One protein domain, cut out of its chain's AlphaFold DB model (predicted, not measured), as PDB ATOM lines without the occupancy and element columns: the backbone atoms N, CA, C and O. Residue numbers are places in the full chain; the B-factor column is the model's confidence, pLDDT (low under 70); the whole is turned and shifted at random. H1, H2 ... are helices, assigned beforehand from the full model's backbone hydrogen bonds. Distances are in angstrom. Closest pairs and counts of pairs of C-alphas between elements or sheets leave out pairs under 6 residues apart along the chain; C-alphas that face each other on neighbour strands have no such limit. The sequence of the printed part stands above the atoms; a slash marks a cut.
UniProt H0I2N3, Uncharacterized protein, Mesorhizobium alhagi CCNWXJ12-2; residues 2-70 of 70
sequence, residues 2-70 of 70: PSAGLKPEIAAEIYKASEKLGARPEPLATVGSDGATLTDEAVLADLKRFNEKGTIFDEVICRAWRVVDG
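Overview. This is residues 2 to 70 of the 70 residues of an uncharacterized protein of Mesorhizobium alhagi CCNWXJ12-2 (UniProt H0I2N3). Three helices run side by side in a back-and-forth zigzag, short H2 packing between the longer H1 and H3, and a thin tail, residues 59 to 70, sticks far out from this small body and makes the length. The printed part has 69 residues, with H1, H2 and H3 in that order and no named strand: all helix. It is extended, with a radius of gyration of the C-alphas of 17.1 A and spans of 66 by 28 by 20 A.

Arrangement. H1, residues 7 to 20, touches H2, residues 25 to 32, closest at the C-alphas of Tyr 15 and Leu 28, 6.0 A. This helical hairpin has a shallow tilt of 22 degrees, opposite ways. H2 and H3, residues 40 to 53, form another, at 20 degrees; the C-alphas of Thr 30 and Val 43 come closest, 5.9 A. H1 and H3 are apart. In H1, H2 and H3 every O i to N i+4 pair is within hydrogen-bond range.

Along the chain. H1 begins at C-alpha 7 (-60.680, 36.275, -1.062) and measures 20.1 A from first to last C-alpha, H2 10.3 A. H3, 20.0 A, ends at C-alpha 53 (-38.925, 21.019, 4.854).

Size, cuts and confidence. The printed part has no cut and no long link. Residues 2 to 5, 32 to 36 and 58 to 70 have pLDDT under 70.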
ATOM      1  N   PRO A   2     -63.303  46.527  -9.627       47.12
ATOM      2  CA  PRO A   2     -63.524  45.140  -9.229       47.12
ATOM      3  C   PRO A   2     -63.896  45.161  -7.742       47.12
ATOM      4  O   PRO A   2     -63.288  45.912  -6.978       47.12
ATOM      5  N   SER A   3     -64.958  44.448  -7.357       52.62
ATOM      6  CA  SER A   3     -65.314  44.309  -5.947       52.62
ATOM      7  C   SER A   3     -64.061  43.876  -5.194       52.62
ATOM      8  O   SER A   3     -63.318  43.031  -5.696       52.62
ATOM      9  N   ALA A   4     -63.790  44.468  -4.030       60.78
ATOM     10  CA  ALA A   4     -62.854  43.867  -3.090       60.78
ATOM     11  C   ALA A   4     -63.367  42.435  -2.868       60.78
ATOM     12  O   ALA A   4     -64.444  42.244  -2.310       60.78
ATOM     13  N   GLY A   5     -62.734  41.467  -3.535       69.62
ATOM     14  CA  GLY A   5     -63.302  40.135  -3.704       69.62
ATOM     15  C   GLY A   5     -63.385  39.430  -2.362       69.62
ATOM     16  O   GLY A   5     -62.669  39.789  -1.445       69.62
ATOM     17  N   LEU A   6     -64.190  38.376  -2.254       82.12
ATOM     18  CA  LEU A   6     -64.336  37.590  -1.018       82.12
ATOM     19  C   LEU A   6     -63.029  36.910  -0.545       82.12
ATOM     20  O   LEU A   6     -63.000  36.296   0.514       82.12
ATOM     21  N   LYS A   7     -61.943  36.978  -1.328       78.31
ATOM     22  CA  LYS A   7     -60.680  36.275  -1.062       78.31
ATOM     23  C   LYS A   7     -60.003  36.684   0.258       78.31
ATOM     24  O   LYS A   7     -59.695  35.772   1.019       78.31
ATOM     25  N   PRO A   8     -59.842  37.978   0.601       77.50
ATOM     26  CA  PRO A   8     -59.232  38.370   1.870       77.50
ATOM     27  C   PRO A   8     -60.081  37.952   3.075       77.50
ATOM     28  O   PRO A   8     -59.542  37.569   4.110       77.50
ATOM     29  N   GLU A   9     -61.412  37.962   2.938       84.88
ATOM     30  CA  GLU A   9     -62.322  37.476   3.983       84.88
ATOM     31  C   GLU A   9     -62.164  35.963   4.195       84.88
ATOM     32  O   GLU A   9     -62.053  35.503   5.331       84.88
ATOM     33  N   ILE A  10     -62.072  35.190   3.108       84.00
ATOM     34  CA  ILE A  10     -61.812  33.746   3.164       84.00
ATOM     35  C   ILE A  10     -60.445  33.461   3.806       84.00
ATOM     36  O   ILE A  10     -60.357  32.608   4.689       84.00
ATOM     37  N   ALA A  11     -59.392  34.183   3.411       82.56
ATOM     38  CA  ALA A  11     -58.051  34.023   3.976       82.56
ATOM     39  C   ALA A  11     -58.029  34.309   5.489       82.56
ATOM     40  O   ALA A  11     -57.440  33.545   6.257       82.56
ATOM     41  N   ALA A  12     -58.742  35.348   5.935       85.69
ATOM     42  CA  ALA A  12     -58.865  35.680   7.352       85.69
ATOM     43  C   ALA A  12     -59.592  34.588   8.159       85.69
ATOM     44  O   ALA A  12     -59.176  34.267   9.275       85.69
ATOM     45  N   GLU A  13     -60.656  33.989   7.619       89.69
ATOM     46  CA  GLU A  13     -61.358  32.892   8.299       89.69
ATOM     47  C   GLU A  13     -60.527  31.600   8.335       89.69
ATOM     48  O   GLU A  13     -60.514  30.912   9.360       89.69
ATOM     49  N   ILE A  14     -59.761  31.306   7.277       87.25
ATOM     50  CA  ILE A  14     -58.800  30.191   7.268       87.25
ATOM     51  C   ILE A  14     -57.732  30.404   8.344       87.25
ATOM     52  O   ILE A  14     -57.489  29.493   9.135       87.25
ATOM     53  N   TYR A  15     -57.153  31.607   8.430       87.38
ATOM     54  CA  TYR A  15     -56.178  31.955   9.466       87.38
ATOM     55  C   TYR A  15     -56.728  31.658  10.869       87.38
ATOM     56  O   TYR A  15     -56.111  30.914  11.634       87.38
ATOM     57  N   LYS A  16     -57.926  32.168  11.192       89.56
ATOM     58  CA  LYS A  16     -58.559  31.971  12.510       89.56
ATOM     59  C   LYS A  16     -58.829  30.496  12.808       89.56
ATOM     60  O   LYS A  16     -58.669  30.057  13.946       89.56
ATOM     61  N   ALA A  17     -59.288  29.732  11.816       91.94
ATOM     62  CA  ALA A  17     -59.559  28.307  11.982       91.94
ATOM     63  C   ALA A  17     -58.265  27.518  12.235       91.94
ATOM     64  O   ALA A  17     -58.208  26.711  13.161       91.94
ATOM     65  N   SER A  18     -57.216  27.784  11.457       89.12
ATOM     66  CA  SER A  18     -55.907  27.149  11.607       89.12
ATOM     67  C   SER A  18     -55.242  27.502  12.941       89.12
ATOM     68  O   SER A  18     -54.719  26.609  13.605       89.12
ATOM     69  N   GLU A  19     -55.323  28.758  13.383       90.88
ATOM     70  CA  GLU A  19     -54.827  29.190  14.698       90.88
ATOM     71  C   GLU A  19     -55.524  28.432  15.841       90.88
ATOM     72  O   GLU A  19     -54.856  27.875  16.713       90.88
ATOM     73  N   LYS A  20     -56.859  28.299  15.794       93.06
ATOM     74  CA  LYS A  20     -57.633  27.515  16.779       93.06
ATOM     75  C   LYS A  20     -57.251  26.033  16.817       93.06
ATOM     76  O   LYS A  20     -57.401  25.397  17.857       93.06
ATOM     77  N   LEU A  21     -56.783  25.484  15.697       94.06
ATOM     78  CA  LEU A  21     -56.314  24.100  15.586       94.06
ATOM     79  C   LEU A  21     -54.839  23.932  15.993       94.06
ATOM     80  O   LEU A  21     -54.312  22.824  15.910       94.06
ATOM     81  N   GLY A  22     -54.171  25.004  16.430       90.81
ATOM     82  CA  GLY A  22     -52.764  24.969  16.824       90.81
ATOM     83  C   GLY A  22     -51.806  24.874  15.636       90.81
ATOM     84  O   GLY A  22     -50.729  24.288  15.763       90.81
ATOM     85  N   ALA A  23     -52.191  25.410  14.473       88.56
ATOM     86  CA  ALA A  23     -51.290  25.505  13.330       88.56
ATOM     87  C   ALA A  23     -50.048  26.334  13.678       88.56
ATOM     88  O   ALA A  23     -50.079  27.242  14.512       88.56
ATOM     89  N   ARG A  24     -48.931  26.014  13.019       86.00
ATOM     90  CA  ARG A  24     -47.671  26.713  13.262       86.00
ATOM     91  C   ARG A  24     -47.730  28.169  12.762       86.00
ATOM     92  O   ARG A  24     -48.396  28.426  11.757       86.00
ATOM     93  N   PRO A  25     -47.020  29.109  13.409       82.00
ATOM     94  CA  PRO A  25     -47.013  30.517  13.006       82.00
ATOM     95  C   PRO A  25     -46.521  30.772  11.575       82.00
ATOM     96  O   PRO A  25     -47.004  31.691  10.923       82.00
ATOM     97  N   GLU A  26     -45.586  29.969  11.064       83.62
ATOM     98  CA  GLU A  26     -44.976  30.158   9.741       83.62
ATOM     99  C   GLU A  26     -45.994  30.070   8.583       83.62
ATOM    100  O   GLU A  26     -46.110  31.027   7.809       83.62
ATOM    101  N   PRO A  27     -46.791  28.989   8.450       82.06
ATOM    102  CA  PRO A  27     -47.841  28.936   7.436       82.06
ATOM    103  C   PRO A  27     -48.960  29.956   7.694       82.06
ATOM    104  O   PRO A  27     -49.522  30.484   6.737       82.06
ATOM    105  N   LEU A  28     -49.260  30.290   8.956       83.00
ATOM    106  CA  LEU A  28     -50.257  31.313   9.300       83.00
ATOM    107  C   LEU A  28     -49.849  32.710   8.806       83.00
ATOM    108  O   LEU A  28     -50.667  33.415   8.212       83.00
ATOM    109  N   ALA A  29     -48.581  33.089   8.979       78.69
ATOM    110  CA  ALA A  29     -48.034  34.343   8.463       78.69
ATOM    111  C   ALA A  29     -48.095  34.415   6.927       78.69
ATOM    112  O   ALA A  29     -48.322  35.487   6.364       78.69
ATOM    113  N   THR A  30     -47.953  33.267   6.259       81.81
ATOM    114  CA  THR A  30     -48.057  33.164   4.797       81.81
ATOM    115  C   THR A  30     -49.503  33.371   4.328       81.81
ATOM    116  O   THR A  30     -49.745  34.159   3.418       81.81
ATOM    117  N   VAL A  31     -50.482  32.742   4.995       77.25
ATOM    118  CA  VAL A  31     -51.923  32.914   4.706       77.25
ATOM    119  C   VAL A  31     -52.387  34.354   4.953       77.25
ATOM    120  O   VAL A  31     -53.169  34.889   4.175       77.25
ATOM    121  N   GLY A  32     -51.892  34.999   6.012       69.81
ATOM    122  CA  GLY A  32     -52.227  36.392   6.327       69.81
ATOM    123  C   GLY A  32     -51.595  37.437   5.395       69.81
ATOM    124  O   GLY A  32     -52.017  38.590   5.416       69.81
ATOM    125  N   SER A  33     -50.599  37.051   4.589       68.75
ATOM    126  CA  SER A  33     -49.854  37.944   3.684       68.75
ATOM    127  C   SER A  33     -50.439  38.034   2.264       68.75
ATOM    128  O   SER A  33     -49.894  38.760   1.430       68.75
ATOM    129  N   ASP A  34     -51.537  37.313   1.997       64.62
ATOM    130  CA  ASP A  34     -52.213  37.202   0.695       64.62
ATOM    131  C   ASP A  34     -52.421  38.566   0.015       64.62
ATOM    132  O   ASP A  34     -53.181  39.411   0.495       64.62
ATOM    133  N   GLY A  35     -51.704  38.801  -1.089       60.41
ATOM    134  CA  GLY A  35     -51.842  39.963  -1.976       60.41
ATOM    135  C   GLY A  35     -51.510  41.342  -1.380       60.41
ATOM    136  O   GLY A  35     -51.393  42.309  -2.134       60.41
ATOM    137  N   ALA A  36     -51.359  41.464  -0.059       66.31
ATOM    138  CA  ALA A  36     -51.093  42.724   0.638       66.31
ATOM    139  C   ALA A  36     -49.594  42.990   0.822       66.31
ATOM    140  O   ALA A  36     -49.148  44.136   0.753       66.31
ATOM    141  N   THR A  37     -48.819  41.933   1.065       71.44
ATOM    142  CA  THR A  37     -47.370  42.007   1.319       71.44
ATOM    143  C   THR A  37     -46.579  41.025   0.463       71.44
ATOM    144  O   THR A  37     -45.414  41.295   0.171       71.44
ATOM    145  N   LEU A  38     -47.201  39.927   0.027       77.94
ATOM    146  CA  LEU A  38     -46.613  38.917  -0.849       77.94
ATOM    147  C   LEU A  38     -47.490  38.698  -2.086       77.94
ATOM    148  O   LEU A  38     -48.713  38.798  -2.019       77.94
ATOM    149  N   THR A  39     -46.858  38.389  -3.221       83.88
ATOM    150  CA  THR A  39     -47.582  37.948  -4.423       83.88
ATOM    151  C   THR A  39     -48.045  36.499  -4.262       83.88
ATOM    152  O   THR A  39     -47.445  35.738  -3.496       83.88
ATOM    153  N   ASP A  40     -49.066  36.088  -5.018       82.31
ATOM    154  CA  ASP A  40     -49.581  34.711  -5.023       82.31
ATOM    155  C   ASP A  40     -48.460  33.679  -5.276       82.31
ATOM    156  O   ASP A  40     -48.445  32.601  -4.677       82.31
ATOM    157  N   GLU A  41     -47.481  34.007  -6.128       86.88
ATOM    158  CA  GLU A  41     -46.333  33.142  -6.414       86.88
ATOM    159  C   GLU A  41     -45.404  32.985  -5.206       86.88
ATOM    160  O   GLU A  41     -44.917  31.880  -4.955       86.88
ATOM    161  N   ALA A  42     -45.170  34.066  -4.454       85.50
ATOM    162  CA  ALA A  42     -44.354  34.031  -3.244       85.50
ATOM    163  C   ALA A  42     -45.043  33.218  -2.139       85.50
ATOM    164  O   ALA A  42     -44.425  32.325  -1.558       85.50
ATOM    165  N   VAL A  43     -46.349  33.432  -1.935       84.88
ATOM    166  CA  VAL A  43     -47.167  32.636  -1.002       84.88
ATOM    167  C   VAL A  43     -47.116  31.150  -1.375       84.88
ATOM    168  O   VAL A  43     -46.880  30.294  -0.517       84.88
ATOM    169  N   LEU A  44     -47.279  30.812  -2.659       86.56
ATOM    170  CA  LEU A  44     -47.210  29.423  -3.119       86.56
ATOM    171  C   LEU A  44     -45.820  28.802  -2.906       86.56
ATOM    172  O   LEU A  44     -45.729  27.618  -2.564       86.56
ATOM    173  N   ALA A  45     -44.749  29.567  -3.124       88.44
ATOM    174  CA  ALA A  45     -43.382  29.103  -2.907       88.44
ATOM    175  C   ALA A  45     -43.126  28.775  -1.427       88.44
ATOM    176  O   ALA A  45     -42.647  27.676  -1.127       88.44
ATOM    177  N   ASP A  46     -43.524  29.661  -0.513       87.75
ATOM    178  CA  ASP A  46     -43.357  29.471   0.932       87.75
ATOM    179  C   ASP A  46     -44.162  28.274   1.450       87.75
ATOM    180  O   ASP A  46     -43.637  27.440   2.194       87.75
ATOM    181  N   LEU A  47     -45.407  28.104   0.989       87.00
ATOM    182  CA  LEU A  47     -46.233  26.949   1.359       87.00
ATOM    183  C   LEU A  47     -45.635  25.623   0.872       87.00
ATOM    184  O   LEU A  47     -45.582  24.652   1.632       87.00
ATOM    185  N   LYS A  48     -45.159  25.558  -0.380       90.19
ATOM    186  CA  LYS A  48     -44.490  24.353  -0.908       90.19
ATOM    187  C   LYS A  48     -43.247  24.013  -0.099       90.19
ATOM    188  O   LYS A  48     -43.046  22.856   0.269       90.19
ATOM    189  N   ARG A  49     -42.451  25.029   0.211       88.75
ATOM    190  CA  ARG A  49     -41.231  24.895   0.993       88.75
ATOM    191  C   ARG A  49     -41.509  24.393   2.408       88.75
ATOM    192  O   ARG A  49     -40.836  23.472   2.869       88.75
ATOM    193  N   PHE A  50     -42.515  24.951   3.077       88.69
ATOM    194  CA  PHE A  50     -42.940  24.481   4.391       88.69
ATOM    195  C   PHE A  50     -43.392  23.018   4.344       88.69
ATOM    196  O   PHE A  50     -42.998  22.236   5.203       88.69
ATOM    197  N   ASN A  51     -44.163  22.623   3.328       87.56
ATOM    198  CA  ASN A  51     -44.616  21.239   3.181       87.56
ATOM    199  C   ASN A  51     -43.464  20.254   2.921       87.56
ATOM    200  O   ASN A  51     -43.538  19.107   3.350       87.56
ATOM    201  N   GLU A  52     -42.404  20.690   2.238       91.25
ATOM    202  CA  GLU A  52     -41.220  19.867   1.972       91.25
ATOM    203  C   GLU A  52     -40.285  19.771   3.189       91.25
ATOM    204  O   GLU A  52     -39.820  18.686   3.534       91.25
ATOM    205  N   LYS A  53     -39.996  20.903   3.843       88.62
ATOM    206  CA  LYS A  53     -38.925  21.019   4.854       88.62
ATOM    207  C   LYS A  53     -39.427  21.143   6.293       88.62
ATOM    208  O   LYS A  53     -38.633  21.079   7.228       88.62
ATOM    209  N   GLY A  54     -40.720  21.382   6.494       87.19
ATOM    210  CA  GLY A  54     -41.318  21.715   7.791       87.19
ATOM    211  C   GLY A  54     -41.019  23.138   8.288       87.19
ATOM    212  O   GLY A  54     -41.353  23.454   9.432       87.19
ATOM    213  N   THR A  55     -40.377  23.978   7.466       83.56
ATOM    214  CA  THR A  55     -40.032  25.378   7.761       83.56
ATOM    215  C   THR A  55     -39.910  26.205   6.475       83.56
ATOM    216  O   THR A  55     -39.537  25.676   5.425       83.56
ATOM    217  N   ILE A  56     -40.208  27.506   6.558       81.94
ATOM    218  CA  ILE A  56     -40.028  28.468   5.455       81.94
ATOM    219  C   ILE A  56     -38.644  29.128   5.456       81.94
ATOM    220  O   ILE A  56     -38.243  29.716   4.458       81.94
ATOM    221  N   PHE A  57     -37.879  29.011   6.542       78.44
ATOM    222  CA  PHE A  57     -36.565  29.638   6.636       78.44
ATOM    223  C   PHE A  57     -35.504  28.808   5.889       78.44
ATOM    224  O   PHE A  57     -35.495  27.573   5.928       78.44
ATOM    225  N   ASP A  58     -34.617  29.474   5.149       65.00
ATOM    226  CA  ASP A  58     -33.318  28.915   4.751       65.00
ATOM    227  C   ASP A  58     -32.458  28.917   6.006       65.00
ATOM    228  O   ASP A  58     -32.214  29.994   6.521       65.00
ATOM    229  N   GLU A  59     -32.111  27.736   6.530       55.97
ATOM    230  CA  GLU A  59     -31.089  27.492   7.562       55.97
ATOM    231  C   GLU A  59     -30.792  28.638   8.544       55.97
ATOM    232  O   GLU A  59     -30.209  29.662   8.198       55.97
ATOM    233  N   VAL A  60     -31.082  28.403   9.826       53.56
ATOM    234  CA  VAL A  60     -30.702  29.275  10.945       53.56
ATOM    235  C   VAL A  60     -29.280  29.833  10.751       53.56
ATOM    236  O   VAL A  60     -28.295  29.118  10.943       53.56
ATOM    237  N   ILE A  61     -29.154  31.125  10.421       49.50
ATOM    238  CA  ILE A  61     -27.871  31.846  10.415       49.50
ATOM    239  C   ILE A  61     -27.482  32.120  11.875       49.50
ATOM    240  O   ILE A  61     -27.409  33.255  12.329       49.50
ATOM    241  N   CYS A  62     -27.223  31.069  12.649       47.50
ATOM    242  CA  CYS A  62     -26.526  31.178  13.922       47.50
ATOM    243  C   CYS A  62     -25.050  30.871  13.679       47.50
ATOM    244  O   CYS A  62     -24.521  29.858  14.128       47.50
ATOM    245  N   ARG A  63     -24.347  31.776  12.985       47.78
ATOM    246  CA  ARG A  63     -22.893  31.873  13.159       47.78
ATOM    247  C   ARG A  63     -22.643  32.607  14.472       47.78
ATOM    248  O   ARG A  63     -22.416  33.813  14.478       47.78
ATOM    249  N   ALA A  64     -22.689  31.880  15.585       52.00
ATOM    250  CA  ALA A  64     -22.063  32.351  16.811       52.00
ATOM    251  C   ALA A  64     -20.556  32.471  16.532       52.00
ATOM    252  O   ALA A  64     -19.829  31.479  16.535       52.00
ATOM    253  N   TRP A  65     -20.100  33.682  16.204       53.72
ATOM    254  CA  TRP A  65     -18.685  34.031  16.133       53.72
ATOM    255  C   TRP A  65     -18.093  33.861  17.534       53.72
ATOM    256  O   TRP A  65     -18.145  34.763  18.366       53.72
ATOM    257  N   ARG A  66     -17.551  32.678  17.822       49.69
ATOM    258  CA  ARG A  66     -16.648  32.492  18.954       49.69
ATOM    259  C   ARG A  66     -15.289  33.020  18.504       49.69
ATOM    260  O   ARG A  66     -14.508  32.282  17.912       49.69
ATOM    261  N   VAL A  67     -15.041  34.309  18.735       57.25
ATOM    262  CA  VAL A  67     -13.667  34.817  18.789       57.25
ATOM    263  C   VAL A  67     -13.051  34.145  20.010       57.25
ATOM    264  O   VAL A  67     -13.406  34.446  21.145       57.25
ATOM    265  N   VAL A  68     -12.251  33.114  19.769       58.00
ATOM    266  CA  VAL A  68     -11.321  32.597  20.766       58.00
ATOM    267  C   VAL A  68     -10.170  33.591  20.805       58.00
ATOM    268  O   VAL A  68      -9.470  33.742  19.806       58.00
ATOM    269  N   ASP A  69     -10.053  34.300  21.927       50.72
ATOM    270  CA  ASP A  69      -8.887  35.109  22.273       50.72
ATOM    271  C   ASP A  69      -7.611  34.269  22.121       50.72
ATOM    272  O   ASP A  69      -7.532  33.142  22.624       50.72
ATOM    273  N   GLY A  70      -6.633  34.831  21.417       49.34
ATOM    274  CA  GLY A  70      -5.255  34.358  21.332       49.34
ATOM    275  C   GLY A  70      -4.311  35.515  21.592       49.34
ATOM    276  O   GLY A  70      -4.604  36.617  21.075       49.34
TER     277      GLY A  70